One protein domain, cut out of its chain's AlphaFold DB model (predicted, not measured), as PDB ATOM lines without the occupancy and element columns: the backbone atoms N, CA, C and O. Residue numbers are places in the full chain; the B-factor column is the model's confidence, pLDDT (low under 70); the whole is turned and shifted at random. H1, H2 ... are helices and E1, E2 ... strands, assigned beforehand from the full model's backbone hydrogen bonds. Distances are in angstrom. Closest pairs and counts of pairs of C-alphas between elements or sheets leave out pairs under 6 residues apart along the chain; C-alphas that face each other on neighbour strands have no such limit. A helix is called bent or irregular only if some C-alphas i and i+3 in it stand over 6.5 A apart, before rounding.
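Overview. This is residues 31 to 106 of the 106 residues of an uncharacterized protein of Betaproteobacteria bacterium (UniProt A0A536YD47). A long two-stranded hairpin, E1 and E2, covers two helices that cross at a steep angle, H1 beneath E1 and H2 beneath E2. The short E3 brings the last residues back beside residues 31 to 32, in a short parallel pairing. The printed part has 76 residues, in the order H1, E1, E2, H2, E3; the sheet E1 - E2 is antiparallel and the class is mixed, helices and strands. It is compact, with a radius of gyration of the C-alphas of 12.0 A, and elongated, spanning 34 by 22 by 17 A.

Arrangement. H1, residues 34 to 46, comes closest to E1, residues 55 to 61, at the C-alphas of Thr 42 and Ala 55, 4.9 A apart. E1 and E2, residues 72 to 79, form an antiparallel hairpin at 153 degrees, with N 57 and O 77 at 2.9 A and N 73 and O 60 at 2.8 A, within hydrogen-bond range. E2 bends by 65 degrees at residue 75. Its closest C-alphas to H2, residues 85 to 102, are Ala 74 and Val 96, 6.4 A apart. H1, with residues 41 to 45 alone, touches H2 at a steep tilt of 48 degrees, opposite ways; the closest C-alphas, of Ile 45 and Ala 91, are 6.1 A apart. E1 and H2 are apart. H2 and E3, residues 103 to 105, meet only through their link. Every O i to N i+4 pair is within hydrogen-bond range in H1, and 12 of 14 in H2.

Along the chain. H1 begins at C-alpha 34 (35.425, -4.787, -42.227) and is 18.2 A long. E1 is 18.2 A and E2 18.6 A long. H2 is 25.0 A long and irregular: C-alphas 87 and 90 are 7.3 A apart. E3, 7.0 A long, ends at C-alpha 105 (39.258, -0.758, -44.975).

Size, cuts and confidence. The C-alphas farthest apart, of Ser 67 and Gly 82, are 34.5 A apart. The printed part has no cut and no long link, and no printed residue is under 70 in pLDDT.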
ATOM      1  N   ALA A  31      38.338  -0.034 -51.405       95.50
ATOM      2  CA  ALA A  31      37.904   0.157 -50.024       95.50
ATOM      3  C   ALA A  31      36.689  -0.731 -49.706       95.50
ATOM      4  O   ALA A  31      35.673  -0.671 -50.400       95.50
ATOM      5  N   LEU A  32      36.784  -1.541 -48.651       96.44
ATOM      6  CA  LEU A  32      35.776  -2.513 -48.224       96.44
ATOM      7  C   LEU A  32      35.371  -2.289 -46.764       96.44
ATOM      8  O   LEU A  32      36.180  -1.847 -45.948       96.44
ATOM      9  N   ALA A  33      34.129  -2.628 -46.414       97.12
ATOM     10  CA  ALA A  33      33.743  -2.728 -45.010       97.12
ATOM     11  C   ALA A  33      34.526  -3.862 -44.322       97.12
ATOM     12  O   ALA A  33      34.981  -4.803 -44.975       97.12
ATOM     13  N   LEU A  34      34.678  -3.784 -42.995       96.25
ATOM     14  CA  LEU A  34      35.425  -4.787 -42.227       96.25
ATOM     15  C   LEU A  34      34.870  -6.204 -42.440       96.25
ATOM     16  O   LEU A  34      35.630  -7.133 -42.691       96.25
ATOM     17  N   GLU A  35      33.549  -6.354 -42.383       96.88
ATOM     18  CA  GLU A  35      32.851  -7.626 -42.593       96.88
ATOM     19  C   GLU A  35      33.084  -8.214 -43.991       96.88
ATOM     20  O   GLU A  35      33.390  -9.401 -44.116       96.88
ATOM     21  N   ASP A  36      33.049  -7.378 -45.032       97.50
ATOM     22  CA  ASP A  36      33.339  -7.792 -46.406       97.50
ATOM     23  C   ASP A  36      34.797  -8.227 -46.568       97.50
ATOM     24  O   ASP A  36      35.084  -9.219 -47.244       97.50
ATOM     25  N   LEU A  37      35.729  -7.499 -45.944       97.12
ATOM     26  CA  LEU A  37      37.148  -7.826 -45.991       97.12
ATOM     27  C   LEU A  37      37.427  -9.157 -45.281       97.12
ATOM     28  O   LEU A  37      38.103 -10.012 -45.850       97.12
ATOM     29  N   LEU A  38      36.858  -9.378 -44.092       97.88
ATOM     30  CA  LEU A  38      36.973 -10.645 -43.362       97.88
ATOM     31  C   LEU A  38      36.364 -11.814 -44.149       97.88
ATOM     32  O   LEU A  38      36.975 -12.882 -44.241       97.88
ATOM     33  N   ALA A  39      35.197 -11.613 -44.768       97.81
ATOM     34  CA  ALA A  39      34.550 -12.632 -45.590       97.81
ATOM     35  C   ALA A  39      35.386 -12.992 -46.829       97.81
ATOM     36  O   ALA A  39      35.521 -14.169 -47.167       97.81
ATOM     37  N   ARG A  40      35.986 -11.998 -47.497       97.75
ATOM     38  CA  ARG A  40      36.870 -12.228 -48.652       97.75
ATOM     39  C   ARG A  40      38.179 -12.896 -48.257       97.75
ATOM     40  O   ARG A  40      38.566 -13.857 -48.911       97.75
ATOM     41  N   LEU A  41      38.821 -12.440 -47.182       97.44
ATOM     42  CA  LEU A  41      40.030 -13.061 -46.634       97.44
ATOM     43  C   LEU A  41      39.779 -14.526 -46.256       97.44
ATOM     44  O   LEU A  41      40.583 -15.392 -46.588       97.44
ATOM     45  N   THR A  42      38.633 -14.810 -45.632       98.00
ATOM     46  CA  THR A  42      38.209 -16.176 -45.298       98.00
ATOM     47  C   THR A  42      38.037 -17.033 -46.550       98.00
ATOM     48  O   THR A  42      38.582 -18.128 -46.621       98.00
ATOM     49  N   LYS A  43      37.345 -16.535 -47.579       97.94
ATOM     50  CA  LYS A  43      37.213 -17.274 -48.844       97.94
ATOM     51  C   LYS A  43      38.559 -17.516 -49.525       97.94
ATOM     52  O   LYS A  43      38.752 -18.577 -50.104       97.94
ATOM     53  N   LEU A  44      39.470 -16.544 -49.456       96.81
ATOM     54  CA  LEU A  44      40.784 -16.651 -50.082       96.81
ATOM     55  C   LEU A  44      41.668 -17.677 -49.370       96.81
ATOM     56  O   LEU A  44      42.323 -18.460 -50.040       96.81
ATOM     57  N   ILE A  45      41.674 -17.728 -48.035       97.38
ATOM     58  CA  ILE A  45      42.439 -18.765 -47.327       97.38
ATOM     59  C   ILE A  45      41.827 -20.156 -47.531       97.38
ATOM     60  O   ILE A  45      42.561 -21.121 -47.696       97.38
ATOM     61  N   GLN A  46      40.499 -20.255 -47.622       97.62
ATOM     62  CA  GLN A  46      39.797 -21.523 -47.851       97.62
ATOM     63  C   GLN A  46      39.976 -22.099 -49.260       97.62
ATOM     64  O   GLN A  46      39.625 -23.256 -49.474       97.62
ATOM     65  N   SER A  47      40.510 -21.333 -50.220       96.81
ATOM     66  CA  SER A  47      40.846 -21.865 -51.546       96.81
ATOM     67  C   SER A  47      42.178 -22.619 -51.584       96.81
ATOM     68  O   SER A  47      42.504 -23.200 -52.615       96.81
ATOM     69  N   PHE A  48      42.962 -22.584 -50.502       95.50
ATOM     70  CA  PHE A  48      44.191 -23.363 -50.376       95.50
ATOM     71  C   PHE A  48      43.877 -24.748 -49.810       95.50
ATOM     72  O   PHE A  48      43.081 -24.885 -48.878       95.50
ATOM     73  N   GLU A  49      44.533 -25.766 -50.363       95.00
ATOM     74  CA  GLU A  49      44.401 -27.153 -49.915       95.00
ATOM     75  C   GLU A  49      44.718 -27.282 -48.416       95.00
ATOM     76  O   GLU A  49      45.711 -26.743 -47.921       95.00
ATOM     77  N   GLY A  50      43.841 -27.965 -47.677       94.62
ATOM     78  CA  GLY A  50      43.972 -28.170 -46.234       94.62
ATOM     79  C   GLY A  50      43.546 -26.973 -45.375       94.62
ATOM     80  O   GLY A  50      43.590 -27.059 -44.145       94.62
ATOM     81  N   CYS A  51      43.117 -25.864 -45.988       97.06
ATOM     82  CA  CYS A  51      42.652 -24.657 -45.298       97.06
ATOM     83  C   CYS A  51      41.131 -24.446 -45.388       97.06
ATOM     84  O   CYS A  51      40.631 -23.409 -44.953       97.06
ATOM     85  N   GLU A  52      40.366 -25.417 -45.888       97.69
ATOM     86  CA  GLU A  52      38.937 -25.294 -46.222       97.69
ATOM     87  C   GLU A  52      38.067 -24.919 -45.013       97.69
ATOM     88  O   GLU A  52      36.967 -24.383 -45.153       97.69
ATOM     89  N   ARG A  53      38.556 -25.209 -43.803       96.69
ATOM     90  CA  ARG A  53      37.874 -24.925 -42.534       96.69
ATOM     91  C   ARG A  53      38.465 -23.743 -41.770       96.69
ATOM     92  O   ARG A  53      37.908 -23.364 -40.740       96.69
ATOM     93  N   VAL A  54      39.574 -23.178 -42.240       97.56
ATOM     94  CA  VAL A  54      40.223 -22.029 -41.606       97.56
ATOM     95  C   VAL A  54      39.397 -20.779 -41.901       97.56
ATOM     96  O   VAL A  54      38.910 -20.590 -43.015       97.56
ATOM     97  N   ALA A  55      39.215 -19.921 -40.903       97.69
ATOM     98  CA  ALA A  55      38.517 -18.649 -41.066       97.69
ATOM     99  C   ALA A  55      39.355 -17.489 -40.542       97.69
ATOM    100  O   ALA A  55      40.113 -17.648 -39.589       97.69
ATOM    101  N   VAL A  56      39.191 -16.312 -41.139       97.25
ATOM    102  CA  VAL A  56      39.807 -15.072 -40.663       97.25
ATOM    103  C   VAL A  56      38.768 -14.357 -39.811       97.25
ATOM    104  O   VAL A  56      37.702 -13.992 -40.302       97.25
ATOM    105  N   THR A  57      39.049 -14.196 -38.522       96.94
ATOM    106  CA  THR A  57      38.051 -13.741 -37.542       96.94
ATOM    107  C   THR A  57      38.251 -12.303 -37.108       96.94
ATOM    108  O   THR A  57      37.279 -11.638 -36.754       96.94
ATOM    109  N   GLN A  58      39.491 -11.812 -37.115       96.19
ATOM    110  CA  GLN A  58      39.796 -10.450 -36.695       96.19
ATOM    111  C   GLN A  58      40.926  -9.848 -37.515       96.19
ATOM    112  O   GLN A  58      41.827 -10.533 -38.004       96.19
ATOM    113  N   LEU A  59      40.867  -8.527 -37.618       95.81
ATOM    114  CA  LEU A  59      41.818  -7.702 -38.334       95.81
ATOM    115  C   LEU A  59      41.913  -6.357 -37.616       95.81
ATOM    116  O   LEU A  59      40.912  -5.815 -37.145       95.81
ATOM    117  N   THR A  60      43.129  -5.832 -37.514       96.44
ATOM    118  CA  THR A  60      43.404  -4.576 -36.811       96.44
ATOM    119  C   THR A  60      43.558  -3.445 -37.819       96.44
ATOM    120  O   THR A  60      44.414  -3.522 -38.700       96.44
ATOM    121  N   ARG A  61      42.742  -2.392 -37.701       96.75
ATOM    122  CA  ARG A  61      42.936  -1.146 -38.458       96.75
ATOM    123  C   ARG A  61      44.179  -0.427 -37.934       96.75
ATOM    124  O   ARG A  61      44.429  -0.447 -36.733       96.75
ATOM    125  N   LEU A  62      44.943   0.189 -38.828       96.25
ATOM    126  CA  LEU A  62      46.071   1.042 -38.458       96.25
ATOM    127  C   LEU A  62      45.600   2.492 -38.308       96.25
ATOM    128  O   LEU A  62      44.718   2.931 -39.048       96.25
ATOM    129  N   ASP A  63      46.217   3.240 -37.392       93.56
ATOM    130  CA  ASP A  63      45.918   4.667 -37.192       93.56
ATOM    131  C   ASP A  63      46.238   5.501 -38.444       93.56
ATOM    132  O   ASP A  63      45.520   6.440 -38.785       93.56
ATOM    133  N   ALA A  64      47.293   5.114 -39.163       93.50
ATOM    134  CA  ALA A  64      47.658   5.633 -40.474       93.50
ATOM    135  C   ALA A  64      48.009   4.471 -41.419       93.50
ATOM    136  O   ALA A  64      48.454   3.421 -40.943       93.50
ATOM    137  N   PRO A  65      47.832   4.626 -42.745       94.44
ATOM    138  CA  PRO A  65      48.322   3.646 -43.706       94.44
ATOM    139  C   PRO A  65      49.823   3.385 -43.534       94.44
ATOM    140  O   PRO A  65      50.587   4.296 -43.216       94.44
ATOM    141  N   ASP A  66      50.240   2.141 -43.756       93.69
ATOM    142  CA  ASP A  66      51.651   1.763 -43.739       93.69
ATOM    143  C   ASP A  66      52.424   2.328 -44.948       93.69
ATOM    144  O   ASP A  66      51.869   3.003 -45.818       93.69
ATOM    145  N   SER A  67      53.720   2.019 -45.042       92.69
ATOM    146  CA  SER A  67      54.568   2.453 -46.162       92.69
ATOM    147  C   SER A  67      54.114   1.932 -47.531       92.69
ATOM    148  O   SER A  67      54.518   2.484 -48.549       92.69
ATOM    149  N   ALA A  68      53.288   0.882 -47.574       90.50
ATOM    150  CA  ALA A  68      52.690   0.365 -48.800       90.50
ATOM    151  C   ALA A  68      51.333   1.025 -49.118       90.50
ATOM    152  O   ALA A  68      50.791   0.797 -50.201       90.50
ATOM    153  N   GLY A  69      50.774   1.839 -48.216       93.38
ATOM    154  CA  GLY A  69      49.455   2.463 -48.345       93.38
ATOM    155  C   GLY A  69      48.292   1.566 -47.901       93.38
ATOM    156  O   GLY A  69      47.136   1.857 -48.222       93.38
ATOM    157  N   CYS A  70      48.574   0.473 -47.185       96.00
ATOM    158  CA  CYS A  70      47.569  -0.401 -46.594       96.00
ATOM    159  C   CYS A  70      47.172   0.109 -45.200       96.00
ATOM    160  O   CYS A  70      48.034   0.381 -44.368       96.00
ATOM    161  N   ASN A  71      45.874   0.237 -44.920       96.69
ATOM    162  CA  ASN A  71      45.366   0.830 -43.673       96.69
ATOM    163  C   ASN A  71      44.938  -0.186 -42.599       96.69
ATOM    164  O   ASN A  71      44.224   0.153 -41.652       96.69
ATOM    165  N   TRP A  72      45.378  -1.432 -42.731       97.50
ATOM    166  CA  TRP A  72      45.172  -2.488 -41.746       97.50
ATOM    167  C   TRP A  72      46.461  -3.280 -41.513       97.50
ATOM    168  O   TRP A  72      47.423  -3.131 -42.260       97.50
ATOM    169  N   SER A  73      46.529  -4.070 -40.443       96.38
ATOM    170  CA  SER A  73      47.731  -4.785 -39.986       96.38
ATOM    171  C   SER A  73      48.027  -6.049 -40.795       96.38
ATOM    172  O   SER A  73      47.114  -6.751 -41.210       96.38
ATOM    173  N   ALA A  74      49.303  -6.391 -40.988       95.31
ATOM    174  CA  ALA A  74      49.685  -7.664 -41.613       95.31
ATOM    175  C   ALA A  74      49.448  -8.875 -40.688       95.31
ATOM    176  O   ALA A  74      49.474 -10.018 -41.141       95.31
ATOM    177  N   ALA A  75      49.214  -8.634 -39.395       95.50
ATOM    178  CA  ALA A  75      48.799  -9.652 -38.441       95.50
ATOM    179  C   ALA A  75      47.267  -9.779 -38.455       95.50
ATOM    180  O   ALA A  75      46.567  -8.885 -37.973       95.50
ATOM    181  N   VAL A  76      46.754 -10.884 -39.001       96.06
ATOM    182  CA  VAL A  76      45.324 -11.231 -38.967       96.06
ATOM    183  C   VAL A  76      45.098 -12.438 -38.066       96.06
ATOM    184  O   VAL A  76      45.942 -13.328 -37.973       96.06
ATOM    185  N   VAL A  77      43.959 -12.471 -37.379       96.81
ATOM    186  CA  VAL A  77      43.628 -13.571 -36.469       96.81
ATOM    187  C   VAL A  77      42.871 -14.642 -37.237       96.81
ATOM    188  O   VAL A  77      41.864 -14.357 -37.891       96.81
ATOM    189  N   LEU A  78      43.352 -15.880 -37.132       96.88
ATOM    190  CA  LEU A  78      42.709 -17.051 -37.710       96.88
ATOM    191  C   LEU A  78      41.971 -17.866 -36.646       96.88
ATOM    192  O   LEU A  78      42.448 -18.037 -35.525       96.88
ATOM    193  N   ALA A  79      40.844 -18.453 -37.035       97.69
ATOM    194  CA  ALA A  79      40.267 -19.627 -36.398       97.69
ATOM    195  C   ALA A  79      40.674 -20.864 -37.222       97.69
ATOM    196  O   ALA A  79      40.090 -21.100 -38.281       97.69
ATOM    197  N   PRO A  80      41.668 -21.657 -36.775       93.69
ATOM    198  CA  PRO A  80      42.241 -22.739 -37.579       93.69
ATOM    199  C   PRO A  80      41.371 -24.002 -37.637       93.69
ATOM    200  O   PRO A  80      41.677 -24.913 -38.392       93.69
ATOM    201  N   ALA A  81      40.307 -24.101 -36.832       94.94
ATOM    202  CA  ALA A  81      39.374 -25.236 -36.833       94.94
ATOM    203  C   ALA A  81      40.032 -26.632 -36.706       94.94
ATOM    204  O   ALA A  81      39.522 -27.617 -37.239       94.94
ATOM    205  N   GLY A  82      41.152 -26.718 -35.977       94.19
ATOM    206  CA  GLY A  82      41.916 -27.954 -35.774       94.19
ATOM    207  C   GLY A  82      42.973 -28.244 -36.845       94.19
ATOM    208  O   GLY A  82      43.656 -29.258 -36.745       94.19
ATOM    209  N   VAL A  83      43.135 -27.367 -37.839       95.75
ATOM    210  CA  VAL A  83      44.215 -27.442 -38.830       95.75
ATOM    211  C   VAL A  83      45.542 -27.055 -38.173       95.75
ATOM    212  O   VAL A  83      45.626 -26.049 -37.462       95.75
ATOM    213  N   ALA A  84      46.577 -27.863 -38.400       95.38
ATOM    214  CA  ALA A  84      47.904 -27.618 -37.850       95.38
ATOM    215  C   ALA A  84      48.570 -26.393 -38.518       95.38
ATOM    216  O   ALA A  84      48.343 -26.160 -39.712       95.38
ATOM    217  N   PRO A  85      49.378 -25.598 -37.791       94.94
ATOM    218  CA  PRO A  85      50.016 -24.394 -38.329       94.94
ATOM    219  C   PRO A  85      50.803 -24.610 -39.618       94.94
ATOM    220  O   PRO A  85      50.771 -23.762 -40.508       94.94
ATOM    221  N   GLU A  86      51.467 -25.751 -39.757       95.31
ATOM    222  CA  GLU A  86      52.319 -26.078 -40.901       95.31
ATOM    223  C   GLU A  86      51.522 -26.141 -42.212       95.31
ATOM    224  O   GLU A  86      52.073 -25.870 -43.276       95.31
ATOM    225  N   ILE A  87      50.218 -26.430 -42.131       94.00
ATOM    226  CA  ILE A  87      49.318 -26.510 -43.285       94.00
ATOM    227  C   ILE A  87      48.917 -25.113 -43.773       94.00
ATOM    228  O   ILE A  87      48.942 -24.845 -44.970       94.00
ATOM    229  N   TYR A  88      48.582 -24.192 -42.861       95.25
ATOM    230  CA  TYR A  88      48.055 -22.876 -43.244       95.25
ATOM    231  C   TYR A  88      49.095 -21.752 -43.260       95.25
ATOM    232  O   TYR A  88      48.776 -20.657 -43.713       95.25
ATOM    233  N   THR A  89      50.329 -21.968 -42.790       95.69
ATOM    234  CA  THR A  89      51.339 -20.891 -42.682       95.69
ATOM    235  C   THR A  89      51.662 -20.251 -44.037       95.69
ATOM    236  O   THR A  89      51.695 -19.022 -44.150       95.69
ATOM    237  N   LEU A  90      51.850 -21.055 -45.089       94.50
ATOM    238  CA  LEU A  90      52.142 -20.532 -46.429       94.50
ATOM    239  C   LEU A  90      50.915 -19.854 -47.061       94.50
ATOM    240  O   LEU A  90      51.040 -18.796 -47.687       94.50
ATOM    241  N   ALA A  91      49.726 -20.429 -46.847       94.81
ATOM    242  CA  ALA A  91      48.461 -19.845 -47.283       94.81
ATOM    243  C   ALA A  91      48.229 -18.486 -46.606       94.81
ATOM    244  O   ALA A  91      47.934 -17.506 -47.281       94.81
ATOM    245  N   TYR A  92      48.455 -18.394 -45.293       96.19
ATOM    246  CA  TYR A  92      48.363 -17.159 -44.515       96.19
ATOM    247  C   TYR A  92      49.249 -16.055 -45.101       96.19
ATOM    248  O   TYR A  92      48.755 -14.966 -45.390       96.19
ATOM    249  N   ALA A  93      50.536 -16.337 -45.325       96.06
ATOM    250  CA  ALA A  93      51.470 -15.347 -45.860       96.06
ATOM    251  C   ALA A  93      51.037 -14.853 -47.252       96.06
ATOM    252  O   ALA A  93      50.988 -13.646 -47.497       96.06
ATOM    253  N   SER A  94      50.651 -15.782 -48.130       94.62
ATOM    254  CA  SER A  94      50.191 -15.486 -49.492       94.62
ATOM    255  C   SER A  94      48.906 -14.653 -49.503       94.62
ATOM    256  O   SER A  94      48.825 -13.631 -50.185       94.62
ATOM    257  N   VAL A  95      47.911 -15.061 -48.711       96.12
ATOM    258  CA  VAL A  95      46.617 -14.379 -48.560       96.12
ATOM    259  C   VAL A  95      46.815 -12.959 -48.055       96.12
ATOM    260  O   VAL A  95      46.264 -12.027 -48.637       96.12
ATOM    261  N   VAL A  96      47.615 -12.778 -47.000       96.44
ATOM    262  CA  VAL A  96      47.886 -11.452 -46.439       96.44
ATOM    263  C   VAL A  96      48.580 -10.576 -47.476       96.44
ATOM    264  O   VAL A  96      48.145  -9.447 -47.683       96.44
ATOM    265  N   PHE A  97      49.598 -11.076 -48.178       94.38
ATOM    266  CA  PHE A  97      50.286 -10.301 -49.212       94.38
ATOM    267  C   PHE A  97      49.329  -9.831 -50.322       94.38
ATOM    268  O   PHE A  97      49.217  -8.627 -50.566       94.38
ATOM    269  N   MET A  98      48.583 -10.758 -50.937       93.81
ATOM    270  CA  MET A  98      47.641 -10.447 -52.023       93.81
ATOM    271  C   MET A  98      46.520  -9.504 -51.574       93.81
ATOM    272  O   MET A  98      46.132  -8.578 -52.286       93.81
ATOM    273  N   ALA A  99      45.978  -9.717 -50.376       95.88
ATOM    274  CA  ALA A  99      44.902  -8.885 -49.862       95.88
ATOM    275  C   ALA A  99      45.381  -7.463 -49.555       95.88
ATOM    276  O   ALA A  99      44.670  -6.501 -49.848       95.88
ATOM    277  N   ARG A 100      46.594  -7.306 -49.008       95.56
ATOM    278  CA  ARG A 100      47.182  -5.994 -48.698       95.56
ATOM    279  C   ARG A 100      47.519  -5.182 -49.940       95.56
ATOM    280  O   ARG A 100      47.530  -3.953 -49.863       95.56
ATOM    281  N   SER A 101      47.797  -5.818 -51.074       94.06
ATOM    282  CA  SER A 101      47.974  -5.113 -52.346       94.06
ATOM    283  C   SER A 101      46.646  -4.753 -53.021       94.06
ATOM    284  O   SER A 101      46.615  -3.829 -53.826       94.06
ATOM    285  N   SER A 102      45.546  -5.413 -52.644       94.56
ATOM    286  CA  SER A 102      44.253  -5.297 -53.334       94.56
ATOM    287  C   SER A 102      43.205  -4.462 -52.593       94.56
ATOM    288  O   SER A 102      42.374  -3.811 -53.232       94.56
ATOM    289  N   TRP A 103      43.205  -4.476 -51.255       96.50
ATOM    290  CA  TRP A 103      42.089  -3.962 -50.456       96.50
ATOM    291  C   TRP A 103      42.519  -3.108 -49.264       96.50
ATOM    292  O   TRP A 103      43.491  -3.401 -48.567       96.50
ATOM    293  N   ASN A 104      41.714  -2.085 -48.990       97.00
ATOM    294  CA  ASN A 104      41.775  -1.272 -47.780       97.00
ATOM    295  C   ASN A 104      40.444  -1.337 -47.029       97.00
ATOM    296  O   ASN A 104      39.401  -1.634 -47.608       97.00
ATOM    297  N   LEU A 105      40.470  -1.024 -45.738       95.06
ATOM    298  CA  LEU A 105      39.258  -0.758 -44.975       95.06
ATOM    299  C   LEU A 105      38.673   0.600 -45.376       95.06
ATOM    300  O   LEU A 105      39.411   1.577 -45.522       95.06
ATOM    301  N   LYS A 106      37.353   0.657 -45.528       92.69
ATOM    302  CA  LYS A 106      36.589   1.893 -45.703       92.69
ATOM    303  C   LYS A 106      36.578   2.713 -44.413       92.69
ATOM    304  O   LYS A 106      36.463   2.124 -43.315       92.69
TER     305      LYS A 106